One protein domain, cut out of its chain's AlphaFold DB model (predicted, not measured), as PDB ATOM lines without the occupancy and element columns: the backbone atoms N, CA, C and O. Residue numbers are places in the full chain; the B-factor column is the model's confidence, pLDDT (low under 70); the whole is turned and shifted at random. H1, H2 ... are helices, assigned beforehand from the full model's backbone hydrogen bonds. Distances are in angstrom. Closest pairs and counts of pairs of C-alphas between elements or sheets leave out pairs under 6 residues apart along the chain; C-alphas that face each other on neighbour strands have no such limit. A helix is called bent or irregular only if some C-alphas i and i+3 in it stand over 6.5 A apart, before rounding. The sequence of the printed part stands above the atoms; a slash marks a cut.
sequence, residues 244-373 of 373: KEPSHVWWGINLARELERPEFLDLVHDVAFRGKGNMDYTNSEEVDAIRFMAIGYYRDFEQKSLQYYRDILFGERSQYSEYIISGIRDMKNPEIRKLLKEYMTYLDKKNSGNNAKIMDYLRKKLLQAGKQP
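What this domain is: This is residues 244 to 373 of the 373 residues of an uncharacterized protein of Nitrospirae bacterium (UniProt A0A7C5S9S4). Seven helices zigzag up and down in a slab two helices thick, with H1, H3, H5 and H6 in one rough row and H2, H4 and H7 in the other. H1 and H2 lie towards one end of the long axis; the H6 and H7 hairpin makes the other end, where the turn at residues 348 to 353 sticks out. The printed part has 130 residues with seven named helices, H1 to H7 in chain order, and no named strand; its class is all helix. The whole is compact, with a radius of gyration of the C-alphas of 15.0 A and spans of 46 by 34 by 21 A.

Where its parts are: H1, residues 246 to 258, starts at C-alpha 246 (-45.470, -15.473, -20.168) and is 18.3 A long. H2 is residues 262 to 272. H3, residues 284 to 300, is 24.6 A long and starts at C-alpha 284 (-35.926, -11.506, -16.203). H4 is residues 302 to 314 and H5 residues 318 to 329. H6, residues 334 to 348, is 21.4 A long. H7, residues 353 to 369, is 25.3 A long and ends at C-alpha 369 (-27.145, -42.810, -17.985). H2, H4 and H5 are irregular: C-alphas 263 and 266 are 7.4 A apart, 304 and 307 7.5 A, 319 and 322 7.5 A.

How they stand to each other: The seven helices form an up and down bundle, each running against the one before it, and each consecutive pair is a helical hairpin. H1 only just touches H2, with 3 pairs of C-alphas within 8 A. H1 touches H3, the same way at a shallow tilt of 6 degrees; their closest C-alphas, Trp 250 and Ile 290, are 5.6 A apart. H3 is the hub, touching H1, H2, H4 and H5. Its closest C-alphas to H2 are Arg 291 and Ala 272, 5.2 A apart. H5 touches H3 with residues 323 to 327 alone, at a steep tilt of 46 degrees; the closest C-alphas are Ile 295 and Gly 327, 5.8 A apart. H6 touches H7, opposite ways at a shallow tilt of 26 degrees, closest at the C-alphas of Tyr 346 and Asn 355, 6.1 A. H4 and H7 are close but not clearly touching, while H1 and H7 are apart. Every O i to N i+4 pair is within hydrogen-bond range in H1, H3 and H6; the counts are 5 of 7 in H2, 7 of 9 in H4, 5 of 8 in H5 and 12 of 13 in H7.

The domain as a whole: The two C-alphas farthest apart, those of Leu 259 and Gly 353, are 46.3 A apart. The printed part has no cut; the link from H2 to H3, 11 residues, is long and the others are tight. The mean pLDDT of the printed part is 79.8; residues under 70 include 321 to 330 and 347 to 356.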
ATOM      1  N   LYS A 244     -47.152 -15.037 -26.672       92.12
ATOM      2  CA  LYS A 244     -46.368 -13.856 -26.282       92.12
ATOM      3  C   LYS A 244     -46.479 -13.561 -24.788       92.12
ATOM      4  O   LYS A 244     -45.612 -12.901 -24.234       92.12
ATOM      5  N   GLU A 245     -47.559 -14.013 -24.153       90.00
ATOM      6  CA  GLU A 245     -47.816 -13.777 -22.735       90.00
ATOM      7  C   GLU A 245     -47.122 -14.854 -21.887       90.00
ATOM      8  O   GLU A 245     -47.484 -16.031 -22.006       90.00
ATOM      9  N   PRO A 246     -46.185 -14.494 -20.990       91.62
ATOM     10  CA  PRO A 246     -45.470 -15.473 -20.168       91.62
ATOM     11  C   PRO A 246     -46.404 -16.323 -19.306       91.62
ATOM     12  O   PRO A 246     -46.223 -17.530 -19.193       91.62
ATOM     13  N   SER A 247     -47.485 -15.741 -18.781       90.31
ATOM     14  CA  SER A 247     -48.513 -16.484 -18.037       90.31
ATOM     15  C   SER A 247     -49.089 -17.664 -18.835       90.31
ATOM     16  O   SER A 247     -49.313 -18.740 -18.280       90.31
ATOM     17  N   HIS A 248     -49.284 -17.507 -20.144       92.38
ATOM     18  CA  HIS A 248     -49.791 -18.567 -21.012       92.38
ATOM     19  C   HIS A 248     -48.737 -19.635 -21.276       92.38
ATOM     20  O   HIS A 248     -49.074 -20.816 -21.265       92.38
ATOM     21  N   VAL A 249     -47.474 -19.242 -21.458       95.62
ATOM     22  CA  VAL A 249     -46.356 -20.187 -21.583       95.62
ATOM     23  C   VAL A 249     -46.242 -21.031 -20.315       95.62
ATOM     24  O   VAL A 249     -46.174 -22.258 -20.398       95.62
ATOM     25  N   TRP A 250     -46.311 -20.392 -19.143       95.44
ATOM     26  CA  TRP A 250     -46.269 -21.060 -17.843       95.44
ATOM     27  C   TRP A 250     -47.364 -22.121 -17.731       95.44
ATOM     28  O   TRP A 250     -47.092 -23.283 -17.418       95.44
ATOM     29  N   TRP A 251     -48.604 -21.750 -18.067       94.88
ATOM     30  CA  TRP A 251     -49.711 -22.699 -18.071       94.88
ATOM     31  C   TRP A 251     -49.586 -23.755 -19.168       94.88
ATOM     32  O   TRP A 251     -50.011 -24.880 -18.943       94.88
ATOM     33  N   GLY A 252     -48.975 -23.456 -20.314       96.44
ATOM     34  CA  GLY A 252     -48.670 -24.447 -21.348       96.44
ATOM     35  C   GLY A 252     -47.766 -25.562 -20.828       96.44
ATOM     36  O   GLY A 252     -48.068 -26.739 -21.032       96.44
ATOM     37  N   ILE A 253     -46.712 -25.205 -20.083       96.75
ATOM     38  CA  ILE A 253     -45.835 -26.175 -19.410       96.75
ATOM     39  C   ILE A 253     -46.635 -26.975 -18.378       96.75
ATOM     40  O   ILE A 253     -46.533 -28.201 -18.337       96.75
ATOM     41  N   ASN A 254     -47.475 -26.308 -17.578       95.31
ATOM     42  CA  ASN A 254     -48.294 -26.996 -16.582       95.31
ATOM     43  C   ASN A 254     -49.308 -27.960 -17.209       95.31
ATOM     44  O   ASN A 254     -49.472 -29.077 -16.742       95.31
ATOM     45  N   LEU A 255     -49.974 -27.562 -18.292       95.50
ATOM     46  CA  LEU A 255     -50.917 -28.418 -19.006       95.50
ATOM     47  C   LEU A 255     -50.206 -29.631 -19.609       95.50
ATOM     48  O   LEU A 255     -50.721 -30.740 -19.501       95.50
ATOM     49  N   ALA A 256     -49.015 -29.453 -20.189       97.00
ATOM     50  CA  ALA A 256     -48.206 -30.572 -20.676       97.00
ATOM     51  C   ALA A 256     -47.811 -31.535 -19.550       97.00
ATOM     52  O   ALA A 256     -47.813 -32.750 -19.742       97.00
ATOM     53  N   ARG A 257     -47.504 -30.990 -18.370       94.56
ATOM     54  CA  ARG A 257     -47.193 -31.744 -17.157       94.56
ATOM     55  C   ARG A 257     -48.394 -32.561 -16.669       94.56
ATOM     56  O   ARG A 257     -48.311 -33.781 -16.605       94.56
ATOM     57  N   GLU A 258     -49.515 -31.896 -16.404       94.12
ATOM     58  CA  GLU A 258     -50.757 -32.465 -15.845       94.12
ATOM     59  C   GLU A 258     -51.490 -33.431 -16.791       94.12
ATOM     60  O   GLU A 258     -52.357 -34.208 -16.368       94.12
ATOM     61  N   LEU A 259     -51.188 -33.353 -18.089       94.50
ATOM     62  CA  LEU A 259     -51.692 -34.261 -19.122       94.50
ATOM     63  C   LEU A 259     -50.669 -35.326 -19.527       94.50
ATOM     64  O   LEU A 259     -50.941 -36.082 -20.459       94.50
ATOM     65  N   GLU A 260     -49.520 -35.395 -18.850       94.75
ATOM     66  CA  GLU A 260     -48.480 -36.400 -19.079       94.75
ATOM     67  C   GLU A 260     -48.008 -36.448 -20.541       94.75
ATOM     68  O   GLU A 260     -48.011 -37.494 -21.194       94.75
ATOM     69  N   ARG A 261     -47.647 -35.286 -21.094       95.50
ATOM     70  CA  ARG A 261     -47.265 -35.122 -22.505       95.50
ATOM     71  C   ARG A 261     -45.769 -34.853 -22.659       95.50
ATOM     72  O   ARG A 261     -45.411 -33.693 -22.841       95.50
ATOM     73  N   PRO A 262     -44.874 -35.857 -22.567       95.06
ATOM     74  CA  PRO A 262     -43.423 -35.661 -22.658       95.06
ATOM     75  C   PRO A 262     -42.930 -35.245 -24.051       95.06
ATOM     76  O   PRO A 262     -41.789 -34.817 -24.191       95.06
ATOM     77  N   GLU A 263     -43.748 -35.365 -25.098       95.25
ATOM     78  CA  GLU A 263     -43.384 -34.938 -26.454       95.25
ATOM     79  C   GLU A 263     -43.089 -33.430 -26.560       95.25
ATOM     80  O   GLU A 263     -42.417 -33.004 -27.495       95.25
ATOM     81  N   PHE A 264     -43.524 -32.622 -25.585       96.94
ATOM     82  CA  PHE A 264     -43.270 -31.180 -25.541       96.94
ATOM     83  C   PHE A 264     -41.931 -30.789 -24.904       96.94
ATOM     84  O   PHE A 264     -41.618 -29.602 -24.866       96.94
ATOM     85  N   LEU A 265     -41.123 -31.742 -24.427       95.44
ATOM     86  CA  LEU A 265     -39.848 -31.454 -23.757       95.44
ATOM     87  C   LEU A 265     -38.911 -30.546 -24.571       95.44
ATOM     88  O   LEU A 265     -38.348 -29.608 -23.999       95.44
ATOM     89  N   ASP A 266     -38.788 -30.779 -25.880       95.31
ATOM     90  CA  ASP A 266     -37.931 -29.966 -26.756       95.31
ATOM     91  C   ASP A 266     -38.477 -28.544 -26.913       95.31
ATOM     92  O   ASP A 266     -37.753 -27.570 -26.720       95.31
ATOM     93  N   LEU A 267     -39.786 -28.404 -27.144       96.44
ATOM     94  CA  LEU A 267     -40.419 -27.090 -27.263       96.44
ATOM     95  C   LEU A 267     -40.325 -26.292 -25.956       96.44
ATOM     96  O   LEU A 267     -40.008 -25.105 -25.975       96.44
ATOM     97  N   VAL A 268     -40.546 -26.940 -24.809       96.81
ATOM     98  CA  VAL A 268     -40.379 -26.312 -23.490       96.81
ATOM     99  C   VAL A 268     -38.933 -25.855 -23.290       96.81
ATOM    100  O   VAL A 268     -38.705 -24.758 -22.782       96.81
ATOM    101  N   HIS A 269     -37.950 -26.649 -23.723       93.69
ATOM    102  CA  HIS A 269     -36.544 -26.250 -23.690       93.69
ATOM    103  C   HIS A 269     -36.252 -25.036 -24.580       93.69
ATOM    104  O   HIS A 269     -35.572 -24.094 -24.158       93.69
ATOM    105  N   ASP A 270     -36.789 -25.051 -25.797       94.06
ATOM    106  CA  ASP A 270     -36.649 -23.983 -26.778       94.06
ATOM    107  C   ASP A 270     -37.222 -22.656 -26.273       94.06
ATOM    108  O   ASP A 270     -36.550 -21.621 -26.344       94.06
ATOM    109  N   VAL A 271     -38.397 -22.695 -25.649       94.00
ATOM    110  CA  VAL A 271     -39.027 -21.505 -25.078       94.00
ATOM    111  C   VAL A 271     -38.330 -21.051 -23.791       94.00
ATOM    112  O   VAL A 271     -38.048 -19.865 -23.655       94.00
ATOM    113  N   ALA A 272     -37.998 -21.942 -22.856       91.88
ATOM    114  CA  ALA A 272     -37.476 -21.537 -21.545       91.88
ATOM    115  C   ALA A 272     -35.987 -21.136 -21.555       91.88
ATOM    116  O   ALA A 272     -35.579 -20.223 -20.834       91.88
ATOM    117  N   PHE A 273     -35.161 -21.813 -22.363       88.94
ATOM    118  CA  PHE A 273     -33.698 -21.688 -22.295       88.94
ATOM    119  C   PHE A 273     -33.043 -21.262 -23.608       88.94
ATOM    120  O   PHE A 273     -31.948 -20.702 -23.564       88.94
ATOM    121  N   ARG A 274     -33.660 -21.528 -24.772       87.44
ATOM    122  CA  ARG A 274     -33.088 -21.128 -26.075       87.44
ATOM    123  C   ARG A 274     -33.529 -19.743 -26.541       87.44
ATOM    124  O   ARG A 274     -32.944 -19.250 -27.497       87.44
ATOM    125  N   GLY A 275     -34.531 -19.136 -25.906       85.88
ATOM    126  CA  GLY A 275     -35.049 -17.844 -26.354       85.88
ATOM    127  C   GLY A 275     -35.834 -17.921 -27.669       85.88
ATOM    128  O   GLY A 275     -35.909 -16.931 -28.383       85.88
ATOM    129  N   LYS A 276     -36.354 -19.102 -28.036       89.69
ATOM    130  CA  LYS A 276     -37.007 -19.345 -29.338       89.69
ATOM    131  C   LYS A 276     -38.540 -19.241 -29.302       89.69
ATOM    132  O   LYS A 276     -39.201 -19.571 -30.284       89.69
ATOM    133  N   GLY A 277     -39.112 -18.844 -28.169       88.12
ATOM    134  CA  GLY A 277     -40.535 -18.547 -28.045       88.12
ATOM    135  C   GLY A 277     -40.878 -17.139 -28.533       88.12
ATOM    136  O   GLY A 277     -40.016 -16.379 -28.964       88.12
ATOM    137  N   ASN A 278     -42.156 -16.779 -28.422       93.50
ATOM    138  CA  ASN A 278     -42.650 -15.454 -28.814       93.50
ATOM    139  C   ASN A 278     -42.747 -14.462 -27.639       93.50
ATOM    140  O   ASN A 278     -43.223 -13.343 -27.838       93.50
ATOM    141  N   MET A 279     -42.376 -14.876 -26.423       91.12
ATOM    142  CA  MET A 279     -42.442 -14.034 -25.227       91.12
ATOM    143  C   MET A 279     -41.311 -13.001 -25.185       91.12
ATOM    144  O   MET A 279     -40.286 -13.159 -25.847       91.12
ATOM    145  N   ASP A 280     -41.503 -11.940 -24.406       89.38
ATOM    146  CA  ASP A 280     -40.448 -10.962 -24.160       89.38
ATOM    147  C   ASP A 280     -39.400 -11.552 -23.202       89.38
ATOM    148  O   ASP A 280     -39.686 -11.831 -22.040       89.38
ATOM    149  N   TYR A 281     -38.179 -11.749 -23.699       89.00
ATOM    150  CA  TYR A 281     -37.068 -12.299 -22.920       89.00
ATOM    151  C   TYR A 281     -36.275 -11.250 -22.131       89.00
ATOM    152  O   TYR A 281     -35.323 -11.607 -21.436       89.00
ATOM    153  N   THR A 282     -36.632  -9.967 -22.243       90.12
ATOM    154  CA  THR A 282     -35.979  -8.877 -21.500       90.12
ATOM    155  C   THR A 282     -36.476  -8.778 -20.056       90.12
ATOM    156  O   THR A 282     -35.732  -8.321 -19.186       90.12
ATOM    157  N   ASN A 283     -37.687  -9.270 -19.769       88.19
ATOM    158  CA  ASN A 283     -38.218  -9.364 -18.413       88.19
ATOM    159  C   ASN A 283     -37.659 -10.597 -17.687       88.19
ATOM    160  O   ASN A 283     -38.183 -11.706 -17.811       88.19
ATOM    161  N   SER A 284     -36.595 -10.407 -16.906       86.25
ATOM    162  CA  SER A 284     -35.926 -11.506 -16.203       86.25
ATOM    163  C   SER A 284     -36.850 -12.260 -15.242       86.25
ATOM    164  O   SER A 284     -36.794 -13.482 -15.209       86.25
ATOM    165  N   GLU A 285     -37.746 -11.576 -14.518       88.50
ATOM    166  CA  GLU A 285     -38.621 -12.218 -13.523       88.50
ATOM    167  C   GLU A 285     -39.596 -13.214 -14.167       88.50
ATOM    168  O   GLU A 285     -39.738 -14.353 -13.710       88.50
ATOM    169  N   GLU A 286     -40.241 -12.813 -15.263       88.50
ATOM    170  CA  GLU A 286     -41.175 -13.679 -15.986       88.50
ATOM    171  C   GLU A 286     -40.451 -14.860 -16.635       88.50
ATOM    172  O   GLU A 286     -40.912 -16.001 -16.550       88.50
ATOM    173  N   VAL A 287     -39.286 -14.613 -17.235       89.25
ATOM    174  CA  VAL A 287     -38.474 -15.666 -17.852       89.25
ATOM    175  C   VAL A 287     -37.985 -16.668 -16.802       89.25
ATOM    176  O   VAL A 287     -38.019 -17.877 -17.042       89.25
ATOM    177  N   ASP A 288     -37.573 -16.203 -15.626       88.44
ATOM    178  CA  ASP A 288     -37.096 -17.062 -14.541       88.44
ATOM    179  C   ASP A 288     -38.218 -17.942 -13.977       88.44
ATOM    180  O   ASP A 288     -38.005 -19.133 -13.721       88.44
ATOM    181  N   ALA A 289     -39.448 -17.423 -13.895       89.00
ATOM    182  CA  ALA A 289     -40.621 -18.225 -13.549       89.00
ATOM    183  C   ALA A 289     -40.883 -19.350 -14.571       89.00
ATOM    184  O   ALA A 289     -41.187 -20.485 -14.185       89.00
ATOM    185  N   ILE A 290     -40.721 -19.074 -15.872       93.12
ATOM    186  CA  ILE A 290     -40.820 -20.090 -16.933       93.12
ATOM    187  C   ILE A 290     -39.711 -21.134 -16.813       93.12
ATOM    188  O   ILE A 290     -39.989 -22.332 -16.897       93.12
ATOM    189  N   ARG A 291     -38.465 -20.711 -16.575       90.25
ATOM    190  CA  ARG A 291     -37.323 -21.619 -16.380       90.25
ATOM    191  C   ARG A 291     -37.544 -22.543 -15.192       90.25
ATOM    192  O   ARG A 291     -37.365 -23.752 -15.325       90.25
ATOM    193  N   PHE A 292     -37.989 -22.005 -14.059       87.88
ATOM    194  CA  PHE A 292     -38.318 -22.804 -12.880       87.88
ATOM    195  C   PHE A 292     -39.396 -23.853 -13.191       87.88
ATOM    196  O   PHE A 292     -39.251 -25.029 -12.845       87.88
ATOM    197  N   MET A 293     -40.442 -23.455 -13.918       89.81
ATOM    198  CA  MET A 293     -41.515 -24.360 -14.322       89.81
ATOM    199  C   MET A 293     -41.032 -25.461 -15.276       89.81
ATOM    200  O   MET A 293     -41.384 -26.630 -15.104       89.81
ATOM    201  N   ALA A 294     -40.177 -25.119 -16.242       93.19
ATOM    202  CA  ALA A 294     -39.571 -26.070 -17.170       93.19
ATOM    203  C   ALA A 294     -38.720 -27.126 -16.445       93.19
ATOM    204  O   ALA A 294     -38.797 -28.310 -16.771       93.19
ATOM    205  N   ILE A 295     -37.967 -26.735 -15.412       88.25
ATOM    206  CA  ILE A 295     -37.211 -27.681 -14.580       88.25
ATOM    207  C   ILE A 295     -38.142 -28.616 -13.797       88.25
ATOM    208  O   ILE A 295     -37.871 -29.816 -13.712       88.25
ATOM    209  N   GLY A 296     -39.246 -28.095 -13.251       87.69
ATOM    210  CA  GLY A 296     -40.274 -28.917 -12.608       87.69
ATOM    211  C   GLY A 296     -40.890 -29.939 -13.567       87.69
ATOM    212  O   GLY A 296     -41.094 -31.091 -13.196       87.69
ATOM    213  N   TYR A 297     -41.112 -29.542 -14.818       92.31
ATOM    214  CA  TYR A 297     -41.584 -30.422 -15.884       92.31
ATOM    215  C   TYR A 297     -40.548 -31.495 -16.253       92.31
ATOM    216  O   TYR A 297     -40.888 -32.672 -16.329       92.31
ATOM    217  N   TYR A 298     -39.266 -31.144 -16.381       90.06
ATOM    218  CA  TYR A 298     -38.200 -32.126 -16.618       90.06
ATOM    219  C   TYR A 298     -38.103 -33.177 -15.508       90.06
ATOM    220  O   TYR A 298     -37.896 -34.351 -15.810       90.06
ATOM    221  N   ARG A 299     -38.300 -32.781 -14.247       85.75
ATOM    222  CA  ARG A 299     -38.314 -33.692 -13.092       85.75
ATOM    223  C   ARG A 299     -39.474 -34.692 -13.132       85.75
ATOM    224  O   ARG A 299     -39.365 -35.798 -12.616       85.75
ATOM    225  N   ASP A 300     -40.589 -34.347 -13.754       87.44
ATOM    226  CA  ASP A 300     -41.702 -35.291 -13.862       87.44
ATOM    227  C   ASP A 300     -41.484 -36.303 -15.005       87.44
ATOM    228  O   ASP A 300     -42.037 -37.400 -14.965       87.44
ATOM    229  N   PHE A 301     -40.587 -35.999 -15.954       88.75
ATOM    230  CA  PHE A 301     -40.198 -36.878 -17.067       88.75
ATOM    231  C   PHE A 301     -38.700 -37.223 -17.069       88.75
ATOM    232  O   PHE A 301     -38.086 -37.279 -18.135       88.75
ATOM    233  N   GLU A 302     -38.104 -37.460 -15.895       80.62
ATOM    234  CA  GLU A 302     -36.646 -37.593 -15.689       80.62
ATOM    235  C   GLU A 302     -35.914 -38.433 -16.738       80.62
ATOM    236  O   GLU A 302     -34.917 -37.982 -17.298       80.62
ATOM    237  N   GLN A 303     -36.412 -39.632 -17.046       78.31
ATOM    238  CA  GLN A 303     -35.766 -40.522 -18.017       78.31
ATOM    239  C   GLN A 303     -35.667 -39.890 -19.413       78.31
ATOM    240  O   GLN A 303     -34.651 -40.021 -20.091       78.31
ATOM    241  N   LYS A 304     -36.706 -39.156 -19.827       85.94
ATOM    242  CA  LYS A 304     -36.797 -38.515 -21.147       85.94
ATOM    243  C   LYS A 304     -36.158 -37.126 -21.168       85.94
ATOM    244  O   LYS A 304     -35.829 -36.624 -22.239       85.94
ATOM    245  N   SER A 305     -35.985 -36.495 -20.005       85.75
ATOM    246  CA  SER A 305     -35.544 -35.102 -19.896       85.75
ATOM    247  C   SER A 305     -34.041 -34.926 -19.650       85.75
ATOM    248  O   SER A 305     -33.524 -33.810 -19.733       85.75
ATOM    249  N   LEU A 306     -33.314 -36.023 -19.409       78.69
ATOM    250  CA  LEU A 306     -31.873 -36.033 -19.139       78.69
ATOM    251  C   LEU A 306     -31.042 -35.207 -20.123       78.69
ATOM    252  O   LEU A 306     -30.135 -34.494 -19.702       78.69
ATOM    253  N   GLN A 307     -31.339 -35.289 -21.422       82.56
ATOM    254  CA  GLN A 307     -30.603 -34.530 -22.433       82.56
ATOM    255  C   GLN A 307     -30.724 -33.013 -22.215       82.56
ATOM    256  O   GLN A 307     -29.733 -32.309 -22.362       82.56
ATOM    257  N   TYR A 308     -31.877 -32.507 -21.775       85.69
ATOM    258  CA  TYR A 308     -32.071 -31.071 -21.554       85.69
ATOM    259  C   TYR A 308     -31.340 -30.574 -20.306       85.69
ATOM    260  O   TYR A 308     -30.758 -29.494 -20.335       85.69
ATOM    261  N   TYR A 309     -31.276 -31.373 -19.233       77.75
ATOM    262  CA  TYR A 309     -30.413 -31.053 -18.087       77.75
ATOM    263  C   TYR A 309     -28.942 -30.942 -18.503       77.75
ATOM    264  O   TYR A 309     -28.238 -30.032 -18.065       77.75
ATOM    265  N   ARG A 310     -28.482 -31.841 -19.384       74.88
ATOM    266  CA  ARG A 310     -27.120 -31.798 -19.930       74.88
ATOM    267  C   ARG A 310     -26.889 -30.563 -20.790       74.88
ATOM    268  O   ARG A 310     -25.859 -29.922 -20.628       74.88
ATOM    269  N   ASP A 311     -27.823 -30.223 -21.672       77.38
ATOM    270  CA  ASP A 311     -27.704 -29.056 -22.552       77.38
ATOM    271  C   ASP A 311     -27.531 -27.758 -21.753       77.38
ATOM    272  O   ASP A 311     -26.745 -26.894 -22.143       77.38
ATOM    273  N   ILE A 312     -28.214 -27.621 -20.612       76.69
ATOM    274  CA  ILE A 312     -28.083 -26.430 -19.764       76.69
ATOM    275  C   ILE A 312     -26.773 -26.470 -18.948       76.69
ATOM    276  O   ILE A 312     -26.100 -25.449 -18.834       76.69
ATOM    277  N   LEU A 313     -26.366 -27.634 -18.418       70.44
ATOM    278  CA  LEU A 313     -25.125 -27.765 -17.632       70.44
ATOM    279  C   LEU A 313     -23.837 -27.679 -18.459       70.44
ATOM    280  O   LEU A 313     -22.814 -27.225 -17.949       70.44
ATOM    281  N   PHE A 314     -23.855 -28.210 -19.682       67.06
ATOM    282  CA  PHE A 314     -22.658 -28.420 -20.505       67.06
ATOM    283  C   PHE A 314     -22.590 -27.505 -21.727       67.06
ATOM    284  O   PHE A 314     -21.547 -27.458 -22.378       67.06
ATOM    285  N   GLY A 315     -23.694 -26.857 -22.092       65.19
ATOM    286  CA  GLY A 315     -23.722 -25.904 -23.195       65.19
ATOM    287  C   GLY A 315     -23.192 -24.531 -22.790       65.19
ATOM    288  O   GLY A 315     -22.846 -24.284 -21.636       65.19
ATOM    289  N   GLU A 316     -23.246 -23.585 -23.726       59.84
ATOM    290  CA  GLU A 316     -22.956 -22.152 -23.508       59.84
ATOM    291  C   GLU A 316     -23.918 -21.473 -22.505       59.84
ATOM    292  O   GLU A 316     -23.847 -20.277 -22.248       59.84
ATOM    293  N   ARG A 317     -24.836 -22.250 -21.922       61.44
ATOM    294  CA  ARG A 317     -25.903 -21.829 -21.013       61.44
ATOM    295  C   ARG A 317     -25.636 -22.157 -19.553       61.44
ATOM    296  O   ARG A 317     -26.569 -22.170 -18.752       61.44
ATOM    297  N   SER A 318     -24.374 -22.363 -19.187       59.69
ATOM    298  CA  SER A 318     -23.957 -22.608 -17.803       59.69
ATOM    299  C   SER A 318     -24.431 -21.524 -16.824       59.69
ATOM    300  O   SER A 318     -24.562 -21.799 -15.632       59.69
ATOM    301  N   GLN A 319     -24.757 -20.321 -17.315       67.56
ATOM    302  CA  GLN A 319     -25.388 -19.247 -16.540       67.56
ATOM    303  C   GLN A 319     -26.760 -19.618 -15.946       67.56
ATOM    304  O   GLN A 319     -27.178 -19.002 -14.980       67.56
ATOM    305  N   TYR A 320     -27.443 -20.645 -16.465       70.31
ATOM    306  CA  TYR A 320     -28.722 -21.130 -15.926       70.31
ATOM    307  C   TYR A 320     -28.569 -22.369 -15.028       70.31
ATOM    308  O   TYR A 320     -29.559 -23.024 -14.691       70.31
ATOM    309  N   SER A 321     -27.338 -22.723 -14.645       64.88
ATOM    310  CA  SER A 321     -27.057 -23.886 -13.790       64.88
ATOM    311  C   SER A 321     -27.750 -23.817 -12.420       64.88
ATOM    312  O   SER A 321     -28.137 -24.855 -11.884       64.88
ATOM    313  N   GLU A 322     -28.010 -22.619 -11.895       67.44
ATOM    314  CA  GLU A 322     -28.761 -22.384 -10.651       67.44
ATOM    315  C   GLU A 322     -30.193 -22.947 -10.673       67.44
ATOM    316  O   GLU A 322     -30.658 -23.532  -9.689       67.44
ATOM    317  N   TYR A 323     -30.873 -22.896 -11.821       67.75
ATOM    318  CA  TYR A 323     -32.212 -23.473 -11.973       67.75
ATOM    319  C   TYR A 323     -32.166 -24.997 -11.867       67.75
ATOM    320  O   TYR A 323     -33.026 -25.624 -11.245       67.75
ATOM    321  N   ILE A 324     -31.111 -25.601 -12.405       68.31
ATOM    322  CA  ILE A 324     -30.885 -27.044 -12.360       68.31
ATOM    323  C   ILE A 324     -30.539 -27.489 -10.934       68.31
ATOM    324  O   ILE A 324     -31.042 -28.523 -10.500       68.31
ATOM    325  N   ILE A 325     -29.771 -26.690 -10.174       63.62
ATOM    326  CA  ILE A 325     -29.495 -26.916  -8.740       63.62
ATOM    327  C   ILE A 325     -30.801 -27.110  -7.963       63.62
ATOM    328  O   ILE A 325     -30.943 -28.083  -7.215       63.62
ATOM    329  N   SER A 326     -31.779 -26.229  -8.192       63.97
ATOM    330  CA  SER A 326     -33.090 -26.330  -7.546       63.97
ATOM    331  C   SER A 326     -33.854 -27.599  -7.955       63.97
ATOM    332  O   SER A 326     -34.414 -28.282  -7.097       63.97
ATOM    333  N   GLY A 327     -33.803 -27.983  -9.236       62.69
ATOM    334  CA  GLY A 327     -34.462 -29.185  -9.754       62.69
ATOM    335  C   GLY A 327     -33.860 -30.493  -9.250       62.69
ATOM    336  O   GLY A 327     -34.588 -31.422  -8.904       62.69
ATOM    337  N   ILE A 328     -32.531 -30.557  -9.153       65.06
ATOM    338  CA  ILE A 328     -31.775 -31.756  -8.761       65.06
ATOM    339  C   ILE A 328     -31.973 -32.124  -7.298       65.06
ATOM    340  O   ILE A 328     -31.897 -33.303  -6.935       65.06
ATOM    341  N   ARG A 329     -32.246 -31.144  -6.429       65.81
ATOM    342  CA  ARG A 329     -32.518 -31.433  -5.017       65.81
ATOM    343  C   ARG A 329     -33.674 -32.420  -4.867       65.81
ATOM    344  O   ARG A 329     -33.568 -33.298  -4.011       65.81
ATOM    345  N   ASP A 330     -34.677 -32.329  -5.732       67.50
ATOM    346  CA  ASP A 330     -35.942 -33.045  -5.593       67.50
ATOM    347  C   ASP A 330     -36.124 -34.146  -6.663       67.50
ATOM    348  O   ASP A 330     -37.215 -34.697  -6.791       67.50
ATOM    349  N   MET A 331     -35.069 -34.487  -7.421       70.50
ATOM    350  CA  MET A 331     -35.099 -35.582  -8.403       70.50
ATOM    351  C   MET A 331     -35.302 -36.952  -7.742       70.50
ATOM    352  O   MET A 331     -34.668 -37.263  -6.726       70.50
ATOM    353  N   LYS A 332     -36.149 -37.781  -8.362       75.12
ATOM    354  CA  LYS A 332     -36.500 -39.135  -7.918       75.12
ATOM    355  C   LYS A 332     -35.384 -40.138  -8.205       75.12
ATOM    356  O   LYS A 332     -35.149 -41.009  -7.373       75.12
ATOM    357  N   ASN A 333     -34.674 -40.022  -9.331       73.50
ATOM    358  CA  ASN A 333     -33.586 -40.937  -9.676       73.50
ATOM    359  C   ASN A 333     -32.298 -40.630  -8.871       73.50
ATOM    360  O   ASN A 333     -31.658 -39.595  -9.104       73.50
ATOM    361  N   PRO A 334     -31.872 -41.519  -7.949       73.38
ATOM    362  CA  PRO A 334     -30.751 -41.255  -7.047       73.38
ATOM    363  C   PRO A 334     -29.391 -41.226  -7.759       73.38
ATOM    364  O   PRO A 334     -28.521 -40.453  -7.357       73.38
ATOM    365  N   GLU A 335     -29.212 -42.004  -8.829       72.50
ATOM    366  CA  GLU A 335     -27.958 -42.076  -9.590       72.50
ATOM    367  C   GLU A 335     -27.735 -40.807 -10.413       72.50
ATOM    368  O   GLU A 335     -26.671 -40.188 -10.352       72.50
ATOM    369  N   ILE A 336     -28.771 -40.353 -11.122       70.62
ATOM    370  CA  ILE A 336     -28.727 -39.093 -11.871       70.62
ATOM    371  C   ILE A 336     -28.512 -37.923 -10.904       70.62
ATOM    372  O   ILE A 336     -27.651 -37.071 -11.131       70.62
ATOM    373  N   ARG A 337     -29.238 -37.910  -9.779       75.69
ATOM    374  CA  ARG A 337     -29.090 -36.898  -8.728       75.69
ATOM    375  C   ARG A 337     -27.669 -36.850  -8.167       75.69
ATOM    376  O   ARG A 337     -27.141 -35.758  -7.961       75.69
ATOM    377  N   LYS A 338     -27.048 -38.006  -7.914       77.25
ATOM    378  CA  LYS A 338     -25.666 -38.101  -7.426       77.25
ATOM    379  C   LYS A 338     -24.678 -37.543  -8.449       77.25
ATOM    380  O   LYS A 338     -23.899 -36.659  -8.104       77.25
ATOM    381  N   LEU A 339     -24.765 -37.990  -9.703       72.62
ATOM    382  CA  LEU A 339     -23.884 -37.534 -10.781       72.62
ATOM    383  C   LEU A 339     -23.970 -36.018 -11.005       72.62
ATOM    384  O   LEU A 339     -22.946 -35.362 -11.186       72.62
ATOM    385  N   LEU A 340     -25.176 -35.446 -10.962       72.81
ATOM    386  CA  LEU A 340     -25.358 -34.008 -11.156       72.81
ATOM    387  C   LEU A 340     -24.854 -33.187  -9.954       72.81
ATOM    388  O   LEU A 340     -24.252 -32.133 -10.154       72.81
ATOM    389  N   LYS A 341     -25.028 -33.678  -8.715       75.94
ATOM    390  CA  LYS A 341     -24.450 -33.049  -7.510       75.94
ATOM    391  C   LYS A 341     -22.922 -33.049  -7.531       75.94
ATOM    392  O   LYS A 341     -22.302 -32.038  -7.201       75.94
ATOM    393  N   GLU A 342     -22.319 -34.175  -7.914       74.81
ATOM    394  CA  GLU A 342     -20.869 -34.277  -8.072       74.81
ATOM    395  C   GLU A 342     -20.390 -33.277  -9.128       74.81
ATOM    396  O   GLU A 342     -19.495 -32.484  -8.849       74.81
ATOM    397  N   TYR A 343     -21.055 -33.215 -10.285       73.56
ATOM    398  CA  TYR A 343     -20.698 -32.287 -11.361       73.56
ATOM    399  C   TYR A 343     -20.722 -30.814 -10.919       73.56
ATOM    400  O   TYR A 343     -19.761 -30.087 -11.156       73.56
ATOM    401  N   MET A 344     -21.764 -30.375 -10.204       71.25
ATOM    402  CA  MET A 344     -21.829 -29.005  -9.663       71.25
ATOM    403  C   MET A 344     -20.715 -28.696  -8.672       71.25
ATOM    404  O   MET A 344     -20.108 -27.632  -8.727       71.25
ATOM    405  N   THR A 345     -20.406 -29.648  -7.791       74.94
ATOM    406  CA  THR A 345     -19.346 -29.478  -6.788       74.94
ATOM    407  C   THR A 345     -17.994 -29.186  -7.450       74.94
ATOM    408  O   THR A 345     -17.161 -28.478  -6.882       74.94
ATOM    409  N   TYR A 346     -17.765 -29.729  -8.649       70.69
ATOM    410  CA  TYR A 346     -16.555 -29.490  -9.432       70.69
ATOM    411  C   TYR A 346     -16.648 -28.279 -10.375       70.69
ATOM    412  O   TYR A 346     -15.596 -27.750 -10.733       70.69
ATOM    413  N   LEU A 347     -17.851 -27.799 -10.724       69.00
ATOM    414  CA  LEU A 347     -18.051 -26.503 -11.393       69.00
ATOM    415  C   LEU A 347     -17.653 -25.330 -10.488       69.00
ATOM    416  O   LEU A 347     -16.921 -24.443 -10.927       69.00
ATOM    417  N   ASP A 348     -18.088 -25.344  -9.224       62.66
ATOM    418  CA  ASP A 348     -17.849 -24.242  -8.278       62.66
ATOM    419  C   ASP A 348     -16.376 -24.141  -7.849       62.66
ATOM    420  O   ASP A 348     -15.857 -23.066  -7.535       62.66
ATOM    421  N   LYS A 349     -15.654 -25.266  -7.873       64.88
ATOM    422  CA  LYS A 349     -14.219 -25.324  -7.576       64.88
ATOM    423  C   LYS A 349     -13.412 -24.903  -8.807       64.88
ATOM    424  O   LYS A 349     -12.894 -25.746  -9.543       64.88
ATOM    425  N   LYS A 350     -13.274 -23.590  -9.026       53.72
ATOM    426  CA  LYS A 350     -12.396 -23.030 -10.070       53.72
ATOM    427  C   LYS A 350     -10.969 -23.607  -9.976       53.72
ATOM    428  O   LYS A 350     -10.313 -23.498  -8.948       53.72
ATOM    429  N   ASN A 351     -10.498 -24.153 -11.100       52.12
ATOM    430  CA  ASN A 351      -9.096 -24.409 -11.456       52.12
ATOM    431  C   ASN A 351      -8.257 -25.297 -10.515       52.12
ATOM    432  O   ASN A 351      -7.310 -24.841  -9.881       52.12
ATOM    433  N   SER A 352      -8.478 -26.614 -10.571       55.69
ATOM    434  CA  SER A 352      -7.380 -27.580 -10.407       55.69
ATOM    435  C   SER A 352      -7.337 -28.504 -11.630       55.69
ATOM    436  O   SER A 352      -8.388 -28.882 -12.148       55.69
ATOM    437  N   GLY A 353      -6.150 -28.874 -12.124       55.88
ATOM    438  CA  GLY A 353      -6.007 -29.713 -13.329       55.88
ATOM    439  C   GLY A 353      -6.699 -31.086 -13.237       55.88
ATOM    440  O   GLY A 353      -7.053 -31.671 -14.259       55.88
ATOM    441  N   ASN A 354      -6.969 -31.571 -12.018       63.62
ATOM    442  CA  ASN A 354      -7.765 -32.778 -11.778       63.62
ATOM    443  C   ASN A 354      -9.272 -32.565 -11.999       63.62
ATOM    444  O   ASN A 354      -9.955 -33.506 -12.406       63.62
ATOM    445  N   ASN A 355      -9.792 -31.346 -11.811       69.19
ATOM    446  CA  ASN A 355     -11.215 -31.057 -12.007       69.19
ATOM    447  C   ASN A 355     -11.623 -31.261 -13.469       69.19
ATOM    448  O   ASN A 355     -12.680 -31.824 -13.715       69.19
ATOM    449  N   ALA A 356     -10.775 -30.912 -14.442       68.94
ATOM    450  CA  ALA A 356     -11.092 -31.101 -15.861       68.94
ATOM    451  C   ALA A 356     -11.312 -32.583 -16.231       68.94
ATOM    452  O   ALA A 356     -12.269 -32.915 -16.928       68.94
ATOM    453  N   LYS A 357     -10.471 -33.490 -15.713       74.81
ATOM    454  CA  LYS A 357     -10.603 -34.940 -15.947       74.81
ATOM    455  C   LYS A 357     -11.836 -35.527 -15.260       74.81
ATOM    456  O   LYS A 357     -12.528 -36.351 -15.850       74.81
ATOM    457  N   ILE A 358     -12.121 -35.091 -14.032       75.25
ATOM    458  CA  ILE A 358     -13.311 -35.520 -13.284       75.25
ATOM    459  C   ILE A 358     -14.584 -35.015 -13.972       75.25
ATOM    460  O   ILE A 358     -15.533 -35.774 -14.140       75.25
ATOM    461  N   MET A 359     -14.585 -33.771 -14.446       73.25
ATOM    462  CA  MET A 359     -15.695 -33.179 -15.192       73.25
ATOM    463  C   MET A 359     -15.952 -33.905 -16.515       73.25
ATOM    464  O   MET A 359     -17.103 -34.202 -16.825       73.25
ATOM    465  N   ASP A 360     -14.905 -34.271 -17.264       77.81
ATOM    466  CA  ASP A 360     -15.040 -35.077 -18.486       77.81
ATOM    467  C   ASP A 360     -15.569 -36.496 -18.193       77.81
ATOM    468  O   ASP A 360     -16.447 -37.003 -18.897       77.81
ATOM    469  N   TYR A 361     -15.110 -37.125 -17.105       81.62
ATOM    470  CA  TYR A 361     -15.633 -38.414 -16.643       81.62
ATOM    471  C   TYR A 361     -17.120 -38.338 -16.263       81.62
ATOM    472  O   TYR A 361     -17.923 -39.144 -16.744       81.62
ATOM    473  N   LEU A 362     -17.507 -37.354 -15.446       74.75
ATOM    474  CA  LEU A 362     -18.893 -37.138 -15.030       74.75
ATOM    475  C   LEU A 362     -19.786 -36.813 -16.229       74.75
ATOM    476  O   LEU A 362     -20.884 -37.359 -16.336       74.75
ATOM    477  N   ARG A 363     -19.293 -36.018 -17.187       74.12
ATOM    478  CA  ARG A 363     -19.974 -35.753 -18.460       74.12
ATOM    479  C   ARG A 363     -20.228 -37.048 -19.231       74.12
ATOM    480  O   ARG A 363     -21.361 -37.297 -19.638       74.12
ATOM    481  N   LYS A 364     -19.217 -37.911 -19.387       80.38
ATOM    482  CA  LYS A 364     -19.350 -39.220 -20.059       80.38
ATOM    483  C   LYS A 364     -20.331 -40.152 -19.345       80.38
ATOM    484  O   LYS A 364     -21.150 -40.789 -20.007       80.38
ATOM    485  N   LYS A 365     -20.299 -40.211 -18.013       78.69
ATOM    486  CA  LYS A 365     -21.237 -41.016 -17.212       78.69
ATOM    487  C   LYS A 365     -22.668 -40.508 -17.316       78.69
ATOM    488  O   LYS A 365     -23.575 -41.304 -17.553       78.69
ATOM    489  N   LEU A 366     -22.861 -39.193 -17.236       72.19
ATOM    490  CA  LEU A 366     -24.165 -38.583 -17.455       72.19
ATOM    491  C   LEU A 366     -24.675 -38.901 -18.854       72.19
ATOM    492  O   LEU A 366     -25.834 -39.277 -18.949       72.19
ATOM    493  N   LEU A 367     -23.837 -38.841 -19.901       69.19
ATOM    494  CA  LEU A 367     -24.191 -39.222 -21.279       69.19
ATOM    495  C   LEU A 367     -24.647 -40.684 -21.408       69.19
ATOM    496  O   LEU A 367     -25.601 -40.958 -22.136       69.19
ATOM    497  N   GLN A 368     -24.010 -41.608 -20.686       74.81
ATOM    498  CA  GLN A 368     -24.377 -43.029 -20.669       74.81
ATOM    499  C   GLN A 368     -25.700 -43.291 -19.933       74.81
ATOM    500  O   GLN A 368     -26.517 -44.063 -20.424       74.81
ATOM    501  N   ALA A 369     -25.948 -42.610 -18.810       68.00
ATOM    502  CA  ALA A 369     -27.145 -42.810 -17.985       68.00
ATOM    503  C   ALA A 369     -28.468 -42.510 -18.719       68.00
ATOM    504  O   ALA A 369     -29.481 -43.129 -18.434       68.00
ATOM    505  N   GLY A 370     -28.465 -41.605 -19.701       58.53
ATOM    506  CA  GLY A 370     -29.668 -41.292 -20.498       58.53
ATOM    507  C   GLY A 370     -29.823 -42.101 -21.776       58.53
ATOM    508  O   GLY A 370     -30.577 -41.698 -22.650       58.53
ATOM    509  N   LYS A 371     -29.064 -43.192 -21.916       61.44
ATOM    510  CA  LYS A 371     -29.272 -44.212 -22.953       61.44
ATOM    511  C   LYS A 371     -29.879 -45.503 -22.388       61.44
ATOM    512  O   LYS A 371     -30.100 -46.433 -23.156       61.44
ATOM    513  N   GLN A 372     -30.105 -45.584 -21.075       48.28
ATOM    514  CA  GLN A 372     -30.795 -46.715 -20.455       48.28
ATOM    515  C   GLN A 372     -32.316 -46.476 -20.508       48.28
ATOM    516  O   GLN A 372     -32.729 -45.348 -20.233       48.28
ATOM    517  N   PRO A 373     -33.108 -47.482 -20.928       43.75
ATOM    518  CA  PRO A 373     -34.550 -47.354 -21.144       43.75
ATOM    519  C   PRO A 373     -35.348 -47.034 -19.875       43.75
ATOM    520  O   PRO A 373     -34.916 -47.427 -18.765       43.75
TER     521      PRO A 373